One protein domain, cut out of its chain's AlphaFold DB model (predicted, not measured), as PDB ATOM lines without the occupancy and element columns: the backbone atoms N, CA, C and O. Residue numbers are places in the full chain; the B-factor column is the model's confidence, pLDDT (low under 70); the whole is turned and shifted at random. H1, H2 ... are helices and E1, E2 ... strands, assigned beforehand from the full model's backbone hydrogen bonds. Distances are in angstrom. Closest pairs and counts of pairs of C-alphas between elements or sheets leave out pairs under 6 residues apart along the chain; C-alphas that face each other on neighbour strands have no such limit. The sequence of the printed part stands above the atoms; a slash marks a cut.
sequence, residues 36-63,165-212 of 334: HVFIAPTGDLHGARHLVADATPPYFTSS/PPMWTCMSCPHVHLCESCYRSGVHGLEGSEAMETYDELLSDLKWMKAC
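What this domain is: This is residues 36 to 63 and 165 to 212 of the 334 residues of an uncharacterized protein of Saprolegnia diclina (strain VS20) (UniProt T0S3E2). Two small two-stranded hairpins, E1 with E2 and E3 with E4, have the short helix H1 between them, and the long helix H2 starts beside E1 and E2 and runs outward, so that residues 207 to 212 stick out at one end. The printed part has 76 residues, with four named strands and then two named helices in the order E1, E2, E3, E4, H1, H2. Both sheets are antiparallel, and the class is mixed, helices and strands, with 36 residues in named elements, under half. The whole is compact, with a radius of gyration of the C-alphas of 13.2 A, yet elongated, spanning 42 by 25 by 21 A.

How they stand to each other: After residues 36 to 49, which hold no named element, E1, residues 50 to 52, and E2, residues 59 to 61, form a hairpin, with N 50 and O 61 within hydrogen-bond range at 2.8 A. E3, residues 167 to 170, and E4, residues 177 to 179, form another, with N 168 and O 178 at 2.8 A. H1, residues 180 to 184, comes closest to E2 at the C-alphas of Phe 60 and Arg 184, 4.7 A apart, and to E3 at those of Met 167 and Glu 180, 6.9 A. H2, residues 194 to 211, comes closest to E1 at the C-alphas of Leu 51 and Ala 195, 6.2 A. H1 and H2 are apart. In both helices every O i to N i+4 pair is within hydrogen-bond range.

Where its parts are: E1 begins at C-alpha 50 (2.789, 156.190, 382.326). E3 is 9.8 A long. H2 is 25.8 A long and ends at C-alpha 211 (10.246, 131.242, 373.008).

The domain as a whole: The two C-alphas farthest apart, those of Gly 43 and Cys 212, are 42.6 A apart. Residues 64 to 164 are not printed, and C-alphas 63 and 165 are 21.4 A apart across the cut. Of the links printed whole, none is long. No printed residue has a pLDDT under 70.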
ATOM      1  N   HIS A  36      -5.859 155.862 388.446       90.38
ATOM      2  CA  HIS A  36      -5.903 155.946 389.906       90.38
ATOM      3  C   HIS A  36      -4.575 156.473 390.465       90.38
ATOM      4  O   HIS A  36      -3.494 156.063 390.036       90.38
ATOM      5  N   VAL A  37      -4.682 157.341 391.469       92.81
ATOM      6  CA  VAL A  37      -3.561 157.909 392.226       92.81
ATOM      7  C   VAL A  37      -3.205 156.967 393.378       92.81
ATOM      8  O   VAL A  37      -4.089 156.375 394.011       92.81
ATOM      9  N   PHE A  38      -1.912 156.820 393.668       94.31
ATOM     10  CA  PHE A  38      -1.428 155.905 394.703       94.31
ATOM     11  C   PHE A  38      -0.541 156.605 395.726       94.31
ATOM     12  O   PHE A  38       0.257 157.472 395.394       94.31
ATOM     13  N   ILE A  39      -0.631 156.166 396.978       94.12
ATOM     14  CA  ILE A  39       0.302 156.531 398.042       94.12
ATOM     15  C   ILE A  39       1.389 155.460 398.094       94.12
ATOM     16  O   ILE A  39       1.094 154.269 398.265       94.12
ATOM     17  N   ALA A  40       2.639 155.882 397.936       93.50
ATOM     18  CA  ALA A  40       3.803 155.025 398.048       93.50
ATOM     19  C   ALA A  40       3.995 154.523 399.486       93.50
ATOM     20  O   ALA A  40       3.548 155.152 400.448       93.50
ATOM     21  N   PRO A  41       4.753 153.434 399.679       90.50
ATOM     22  CA  PRO A  41       5.115 152.960 401.013       90.50
ATOM     23  C   PRO A  41       5.879 153.984 401.870       90.50
ATOM     24  O   PRO A  41       5.926 153.846 403.091       90.50
ATOM     25  N   THR A  42       6.506 154.978 401.239       90.69
ATOM     26  CA  THR A  42       7.181 156.108 401.895       90.69
ATOM     27  C   THR A  42       6.209 157.169 402.415       90.69
ATOM     28  O   THR A  42       6.612 158.001 403.223       90.69
ATOM     29  N   GLY A  43       4.939 157.117 402.004       90.19
ATOM     30  CA  GLY A  43       3.915 158.122 402.286       90.19
ATOM     31  C   GLY A  43       3.747 159.162 401.177       90.19
ATOM     32  O   GLY A  43       2.820 159.962 401.252       90.19
ATOM     33  N   ASP A  44       4.602 159.135 400.153       92.88
ATOM     34  CA  ASP A  44       4.542 160.084 399.042       92.88
ATOM     35  C   ASP A  44       3.335 159.805 398.144       92.88
ATOM     36  O   ASP A  44       3.009 158.652 397.853       92.88
ATOM     37  N   LEU A  45       2.676 160.865 397.684       93.00
ATOM     38  CA  LEU A  45       1.589 160.761 396.723       93.00
ATOM     39  C   LEU A  45       2.159 160.654 395.309       93.00
ATOM     40  O   LEU A  45       2.985 161.471 394.914       93.00
ATOM     41  N   HIS A  46       1.712 159.677 394.531       93.06
ATOM     42  CA  HIS A  46       2.121 159.472 393.147       93.06
ATOM     43  C   HIS A  46       0.948 159.688 392.205       93.06
ATOM     44  O   HIS A  46      -0.113 159.090 392.393       93.06
ATOM     45  N   GLY A  47       1.170 160.533 391.197       88.38
ATOM     46  CA  GLY A  47       0.170 160.892 390.194       88.38
ATOM     47  C   GLY A  47      -0.106 159.781 389.180       88.38
ATOM     48  O   GLY A  47       0.177 158.602 389.415       88.38
ATOM     49  N   ALA A  48      -0.645 160.175 388.025       88.00
ATOM     50  CA  ALA A  48      -0.925 159.257 386.929       88.00
ATOM     51  C   ALA A  48       0.334 158.473 386.521       88.00
ATOM     52  O   ALA A  48       1.452 159.000 386.452       88.00
ATOM     53  N   ARG A  49       0.146 157.176 386.274       92.56
ATOM     54  CA  ARG A  49       1.215 156.300 385.800       92.56
ATOM     55  C   ARG A  49       1.288 156.340 384.281       92.56
ATOM     56  O   ARG A  49       0.260 156.276 383.622       92.56
ATOM     57  N   HIS A  50       2.502 156.330 383.749       93.62
ATOM     58  CA  HIS A  50       2.789 156.190 382.326       93.62
ATOM     59  C   HIS A  50       3.576 154.904 382.058       93.62
ATOM     60  O   HIS A  50       4.328 154.419 382.913       93.62
ATOM     61  N   LEU A  51       3.386 154.342 380.867       95.56
ATOM     62  CA  LEU A  51       4.076 153.141 380.415       95.56
ATOM     63  C   LEU A  51       5.509 153.471 379.980       95.56
ATOM     64  O   LEU A  51       5.736 154.298 379.103       95.56
ATOM     65  N   VAL A  52       6.484 152.756 380.533       96.31
ATOM     66  CA  VAL A  52       7.871 152.741 380.053       96.31
ATOM     67  C   VAL A  52       8.028 151.584 379.062       96.31
ATOM     68  O   VAL A  52       8.447 150.483 379.434       96.31
ATOM     69  N   ALA A  53       7.650 151.823 377.804       93.06
ATOM     70  CA  ALA A  53       7.572 150.801 376.751       93.06
ATOM     71  C   ALA A  53       8.940 150.212 376.350       93.06
ATOM     72  O   ALA A  53       9.051 149.018 376.063       93.06
ATOM     73  N   ASP A  54      10.003 151.017 376.389       91.56
ATOM     74  CA  ASP A  54      11.346 150.587 375.973       91.56
ATOM     75  C   ASP A  54      12.048 149.673 376.987       91.56
ATOM     76  O   ASP A  54      13.043 149.009 376.667       91.56
ATOM     77  N   ALA A  55      11.532 149.596 378.215       92.50
ATOM     78  CA  ALA A  55      12.078 148.722 379.238       92.50
ATOM     79  C   ALA A  55      11.844 147.237 378.912       92.50
ATOM     80  O   ALA A  55      10.918 146.846 378.206       92.50
ATOM     81  N   THR A  56      12.712 146.365 379.430       89.94
ATOM     82  CA  THR A  56      12.601 144.911 379.241       89.94
ATOM     83  C   THR A  56      12.680 144.197 380.596       89.94
ATOM     84  O   THR A  56      13.786 143.983 381.100       89.94
ATOM     85  N   PRO A  57      11.544 143.797 381.204       92.69
ATOM     86  CA  PRO A  57      10.167 143.964 380.718       92.69
ATOM     87  C   PRO A  57       9.664 145.423 380.795       92.69
ATOM     88  O   PRO A  57      10.220 146.193 381.586       92.69
ATOM     89  N   PRO A  58       8.624 145.790 380.019       95.50
ATOM     90  CA  PRO A  58       7.937 147.069 380.167       95.50
ATOM     91  C   PRO A  58       7.316 147.163 381.561       95.50
ATOM     92  O   PRO A  58       7.074 146.146 382.220       95.50
ATOM     93  N   TYR A  59       7.095 148.384 382.036       96.38
ATOM     94  CA  TYR A  59       6.458 148.638 383.324       96.38
ATOM     95  C   TYR A  59       5.875 150.046 383.380       96.38
ATOM     96  O   TYR A  59       6.301 150.931 382.646       96.38
ATOM     97  N   PHE A  60       4.954 150.262 384.306       95.88
ATOM     98  CA  PHE A  60       4.377 151.557 384.616       95.88
ATOM     99  C   PHE A  60       5.157 152.266 385.718       95.88
ATOM    100  O   PHE A  60       5.578 151.646 386.701       95.88
ATOM    101  N   THR A  61       5.323 153.575 385.567       94.56
ATOM    102  CA  THR A  61       5.937 154.446 386.571       94.56
ATOM    103  C   THR A  61       5.169 155.755 386.686       94.56
ATOM    104  O   THR A  61       4.395 156.111 385.809       94.56
ATOM    105  N   SER A  62       5.363 156.470 387.783       92.62
ATOM    106  CA  SER A  62       4.642 157.700 388.134       92.62
ATOM    107  C   SER A  62       5.599 158.657 388.828       92.62
ATOM    108  O   SER A  62       6.392 158.212 389.665       92.62
ATOM    109  N   SER A  63       5.477 159.952 388.563       88.75
ATOM    110  CA  SER A  63       6.146 160.988 389.350       88.75
ATOM    111  C   SER A  63       5.455 161.187 390.702       88.75
ATOM    112  O   SER A  63       4.256 160.932 390.855       88.75
ATOM    113  N   PRO A 165       5.495 143.660 403.812       70.25
ATOM    114  CA  PRO A 165       6.184 144.261 402.686       70.25
ATOM    115  C   PRO A 165       5.608 145.659 402.412       70.25
ATOM    116  O   PRO A 165       4.411 145.860 402.616       70.25
ATOM    117  N   PRO A 166       6.443 146.614 401.976       83.31
ATOM    118  CA  PRO A 166       5.985 147.953 401.623       83.31
ATOM    119  C   PRO A 166       4.904 147.860 400.533       83.31
ATOM    120  O   PRO A 166       5.122 147.202 399.512       83.31
ATOM    121  N   MET A 167       3.739 148.472 400.775       91.56
ATOM    122  CA  MET A 167       2.581 148.426 399.875       91.56
ATOM    123  C   MET A 167       2.214 149.812 399.358       91.56
ATOM    124  O   MET A 167       2.230 150.787 400.107       91.56
ATOM    125  N   TRP A 168       1.820 149.852 398.094       94.62
ATOM    126  CA  TRP A 168       1.166 150.979 397.448       94.62
ATOM    127  C   TRP A 168      -0.319 150.956 397.779       94.62
ATOM    128  O   TRP A 168      -0.935 149.894 397.706       94.62
ATOM    129  N   THR A 169      -0.902 152.099 398.125       94.62
ATOM    130  CA  THR A 169      -2.326 152.191 398.481       94.62
ATOM    131  C   THR A 169      -3.054 153.083 397.493       94.62
ATOM    132  O   THR A 169      -2.657 154.227 397.300       94.62
ATOM    133  N   CYS A 170      -4.104 152.559 396.865       94.56
ATOM    134  CA  CYS A 170      -4.942 153.335 395.955       94.56
ATOM    135  C   CYS A 170      -5.761 154.365 396.747       94.56
ATOM    136  O   CYS A 170      -6.408 154.004 397.730       94.56
ATOM    137  N   MET A 171      -5.766 155.629 396.318       93.38
ATOM    138  CA  MET A 171      -6.590 156.660 396.962       93.38
ATOM    139  C   MET A 171      -8.074 156.520 396.633       93.38
ATOM    140  O   MET A 171      -8.920 156.735 397.497       93.38
ATOM    141  N   SER A 172      -8.390 156.125 395.401       91.94
ATOM    142  CA  SER A 172      -9.771 155.968 394.940       91.94
ATOM    143  C   SER A 172     -10.429 154.698 395.487       91.94
ATOM    144  O   SER A 172     -11.650 154.626 395.609       91.94
ATOM    145  N   CYS A 173      -9.633 153.679 395.826       92.94
ATOM    146  CA  CYS A 173     -10.115 152.369 396.256       92.94
ATOM    147  C   CYS A 173      -9.478 151.969 397.600       92.94
ATOM    148  O   CYS A 173      -8.418 151.337 397.605       92.94
ATOM    149  N   PRO A 174     -10.138 152.249 398.744       84.69
ATOM    150  CA  PRO A 174      -9.569 152.077 400.090       84.69
ATOM    151  C   PRO A 174      -9.113 150.658 400.458       84.69
ATOM    152  O   PRO A 174      -8.383 150.474 401.427       84.69
ATOM    153  N   HIS A 175      -9.566 149.641 399.723       89.69
ATOM    154  CA  HIS A 175      -9.238 148.230 399.963       89.69
ATOM    155  C   HIS A 175      -8.201 147.671 398.983       89.69
ATOM    156  O   HIS A 175      -7.889 146.475 399.017       89.69
ATOM    157  N   VAL A 176      -7.674 148.510 398.091       93.31
ATOM    158  CA  VAL A 176      -6.677 148.096 397.110       93.31
ATOM    159  C   VAL A 176      -5.294 148.496 397.593       93.31
ATOM    160  O   VAL A 176      -4.908 149.666 397.578       93.31
ATOM    161  N   HIS A 177      -4.531 147.475 397.972       93.88
ATOM    162  CA  HIS A 177      -3.120 147.600 398.288       93.88
ATOM    163  C   HIS A 177      -2.327 146.731 397.326       93.88
ATOM    164  O   HIS A 177      -2.615 145.545 397.168       93.88
ATOM    165  N   LEU A 178      -1.319 147.298 396.678       93.94
ATOM    166  CA  LEU A 178      -0.500 146.596 395.701       93.94
ATOM    167  C   LEU A 178       0.927 146.463 396.215       93.94
ATOM    168  O   LEU A 178       1.502 147.394 396.770       93.94
ATOM    169  N   CYS A 179       1.537 145.306 395.985       93.94
ATOM    170  CA  CYS A 179       2.989 145.218 396.067       93.94
ATOM    171  C   CYS A 179       3.625 145.951 394.877       93.94
ATOM    172  O   CYS A 179       2.981 146.153 393.847       93.94
ATOM    173  N   GLU A 180       4.917 146.257 394.987       92.88
ATOM    174  CA  GLU A 180       5.707 146.919 393.938       92.88
ATOM    175  C   GLU A 180       5.506 146.316 392.539       92.88
ATOM    176  O   GLU A 180       5.327 147.036 391.563       92.88
ATOM    177  N   SER A 181       5.497 144.984 392.422       93.12
ATOM    178  CA  SER A 181       5.346 144.330 391.121       93.12
ATOM    179  C   SER A 181       3.965 144.541 390.511       93.12
ATOM    180  O   SER A 181       3.874 144.752 389.310       93.12
ATOM    181  N   CYS A 182       2.907 144.483 391.327       94.38
ATOM    182  CA  CYS A 182       1.539 144.716 390.864       94.38
ATOM    183  C   CYS A 182       1.324 146.194 390.529       94.38
ATOM    184  O   CYS A 182       0.713 146.521 389.519       94.38
ATOM    185  N   TYR A 183       1.890 147.092 391.337       95.06
ATOM    186  CA  TYR A 183       1.875 148.522 391.057       95.06
ATOM    187  C   TYR A 183       2.497 148.840 389.690       95.06
ATOM    188  O   TYR A 183       1.858 149.474 388.845       95.06
ATOM    189  N   ARG A 184       3.706 148.315 389.447       94.69
ATOM    190  CA  ARG A 184       4.462 148.488 388.200       94.69
ATOM    191  C   ARG A 184       3.873 147.764 386.997       94.69
ATOM    192  O   ARG A 184       4.241 148.095 385.878       94.69
ATOM    193  N   SER A 185       2.998 146.784 387.188       94.31
ATOM    194  CA  SER A 185       2.322 146.100 386.082       94.31
ATOM    195  C   SER A 185       0.976 146.722 385.718       94.31
ATOM    196  O   SER A 185       0.277 146.154 384.894       94.31
ATOM    197  N   GLY A 186       0.572 147.822 386.364       93.56
ATOM    198  CA  GLY A 186      -0.651 148.537 385.992       93.56
ATOM    199  C   GLY A 186      -1.959 147.806 386.312       93.56
ATOM    200  O   GLY A 186      -3.009 148.259 385.889       93.56
ATOM    201  N   VAL A 187      -1.934 146.725 387.106       92.06
ATOM    202  CA  VAL A 187      -3.085 145.799 387.289       92.06
ATOM    203  C   VAL A 187      -4.335 146.415 387.920       92.06
ATOM    204  O   VAL A 187      -5.344 145.731 388.049       92.06
ATOM    205  N   HIS A 188      -4.244 147.651 388.394       93.62
ATOM    206  CA  HIS A 188      -5.375 148.402 388.907       93.62
ATOM    207  C   HIS A 188      -5.175 149.885 388.656       93.62
ATOM    208  O   HIS A 188      -4.064 150.348 388.897       93.62
ATOM    209  N   GLY A 189      -6.216 150.614 388.270       90.88
ATOM    210  CA  GLY A 189      -6.219 152.042 387.952       90.88
ATOM    211  C   GLY A 189      -5.759 152.383 386.537       90.88
ATOM    212  O   GLY A 189      -5.373 153.525 386.319       90.88
ATOM    213  N   LEU A 190      -5.679 151.394 385.648       91.75
ATOM    214  CA  LEU A 190      -5.320 151.514 384.223       91.75
ATOM    215  C   LEU A 190      -6.120 150.512 383.367       91.75
ATOM    216  O   LEU A 190      -5.798 150.281 382.201       91.75
ATOM    217  N   GLU A 191      -7.141 149.876 383.947       91.00
ATOM    218  CA  GLU A 191      -7.984 148.899 383.267       91.00
ATOM    219  C   GLU A 191      -8.692 149.563 382.078       91.00
ATOM    220  O   GLU A 191      -9.349 150.586 382.242       91.00
ATOM    221  N   GLY A 192      -8.551 148.987 380.881       88.38
ATOM    222  CA  GLY A 192      -9.157 149.524 379.657       88.38
ATOM    223  C   GLY A 192      -8.467 150.763 379.074       88.38
ATOM    224  O   GLY A 192      -8.987 151.342 378.129       88.38
ATOM    225  N   SER A 193      -7.317 151.180 379.613       91.56
ATOM    226  CA  SER A 193      -6.510 152.237 378.993       91.56
ATOM    227  C   SER A 193      -5.695 151.703 377.811       91.56
ATOM    228  O   SER A 193      -5.168 150.590 377.876       91.56
ATOM    229  N   GLU A 194      -5.486 152.533 376.787       92.56
ATOM    230  CA  GLU A 194      -4.600 152.231 375.646       92.56
ATOM    231  C   GLU A 194      -3.178 151.859 376.108       92.56
ATOM    232  O   GLU A 194      -2.522 150.966 375.567       92.56
ATOM    233  N   ALA A 195      -2.700 152.496 377.181       92.50
ATOM    234  CA  ALA A 195      -1.405 152.180 377.770       92.50
ATOM    235  C   ALA A 195      -1.353 150.743 378.326       92.50
ATOM    236  O   ALA A 195      -0.308 150.094 378.254       92.50
ATOM    237  N   MET A 196      -2.458 150.229 378.873       94.06
ATOM    238  CA  MET A 196      -2.546 148.843 379.338       94.06
ATOM    239  C   MET A 196      -2.624 147.858 378.170       94.06
ATOM    240  O   MET A 196      -1.937 146.837 378.201       94.06
ATOM    241  N   GLU A 197      -3.366 148.194 377.116       92.88
ATOM    242  CA  GLU A 197      -3.401 147.401 375.880       92.88
ATOM    243  C   GLU A 197      -1.996 147.284 375.272       92.88
ATOM    244  O   GLU A 197      -1.508 146.175 375.039       92.88
ATOM    245  N   THR A 198      -1.283 148.409 375.154       93.31
ATOM    246  CA  THR A 198       0.114 148.461 374.694       93.31
ATOM    247  C   THR A 198       1.048 147.643 375.596       93.31
ATOM    248  O   THR A 198       1.962 146.961 375.125       93.31
ATOM    249  N   TYR A 199       0.845 147.676 376.916       95.12
ATOM    250  CA  TYR A 199       1.633 146.883 377.859       95.12
ATOM    251  C   TYR A 199       1.443 145.371 377.649       95.12
ATOM    252  O   TYR A 199       2.435 144.631 377.592       95.12
ATOM    253  N   ASP A 200       0.201 144.910 377.501       93.75
ATOM    254  CA  ASP A 200      -0.126 143.497 377.267       93.75
ATOM    255  C   ASP A 200       0.428 143.006 375.925       93.75
ATOM    256  O   ASP A 200       1.012 141.918 375.819       93.75
ATOM    257  N   GLU A 201       0.332 143.861 374.917       94.00
ATOM    258  CA  GLU A 201       0.950 143.713 373.612       94.00
ATOM    259  C   GLU A 201       2.473 143.488 373.712       94.00
ATOM    260  O   GLU A 201       2.998 142.459 373.259       94.00
ATOM    261  N   LEU A 202       3.204 144.376 374.386       94.06
ATOM    262  CA  LEU A 202       4.654 144.247 374.570       94.06
ATOM    263  C   LEU A 202       5.042 143.002 375.385       94.06
ATOM    264  O   LEU A 202       6.066 142.360 375.112       94.06
ATOM    265  N   LEU A 203       4.237 142.620 376.380       94.38
ATOM    266  CA  LEU A 203       4.446 141.377 377.125       94.38
ATOM    267  C   LEU A 203       4.266 140.136 376.246       94.38
ATOM    268  O   LEU A 203       5.037 139.175 376.382       94.38
ATOM    269  N   SER A 204       3.285 140.150 375.345       94.44
ATOM    270  CA  SER A 204       3.068 139.085 374.367       94.44
ATOM    271  C   SER A 204       4.270 138.945 373.424       94.44
ATOM    272  O   SER A 204       4.776 137.835 373.226       94.44
ATOM    273  N   ASP A 205       4.835 140.060 372.951       94.81
ATOM    274  CA  ASP A 205       6.054 140.046 372.128       94.81
ATOM    275  C   ASP A 205       7.251 139.483 372.894       94.81
ATOM    276  O   ASP A 205       7.991 138.628 372.399       94.81
ATOM    277  N   LEU A 206       7.425 139.902 374.149       94.88
ATOM    278  CA  LEU A 206       8.483 139.390 375.019       94.88
ATOM    279  C   LEU A 206       8.365 137.893 375.281       94.88
ATOM    280  O   LEU A 206       9.386 137.206 375.382       94.88
ATOM    281  N   LYS A 207       7.144 137.371 375.402       95.50
ATOM    282  CA  LYS A 207       6.902 135.931 375.523       95.50
ATOM    283  C   LYS A 207       7.396 135.199 374.274       95.50
ATOM    284  O   LYS A 207       8.087 134.188 374.413       95.50
ATOM    285  N   TRP A 208       7.109 135.720 373.083       95.81
ATOM    286  CA  TRP A 208       7.545 135.110 371.828       95.81
ATOM    287  C   TRP A 208       9.046 135.223 371.591       95.81
ATOM    288  O   TRP A 208       9.671 134.213 371.271       95.81
ATOM    289  N   MET A 209       9.663 136.375 371.862       94.94
ATOM    290  CA  MET A 209      11.125 136.527 371.788       94.94
ATOM    291  C   MET A 209      11.863 135.580 372.750       94.94
ATOM    292  O   MET A 209      12.947 135.086 372.438       94.94
ATOM    293  N   LYS A 210      11.276 135.272 373.916       94.06
ATOM    294  CA  LYS A 210      11.811 134.244 374.829       94.06
ATOM    295  C   LYS A 210      11.639 132.827 374.280       94.06
ATOM    296  O   LYS A 210      12.510 131.990 374.509       94.06
ATOM    297  N   ALA A 211      10.531 132.551 373.593       93.62
ATOM    298  CA  ALA A 211      10.246 131.242 373.008       93.62
ATOM    299  C   ALA A 211      11.110 130.952 371.766       93.62
ATOM    300  O   ALA A 211      11.566 129.823 371.589       93.62
ATOM    301  N   CYS A 212      11.372 131.962 370.936       94.50
ATOM    302  CA  CYS A 212      12.179 131.848 369.728       94.50
ATOM    303  C   CYS A 212      13.125 133.049 369.594       94.50
ATOM    304  O   CYS A 212      12.698 134.173 369.343       94.50
TER     305      CYS A 212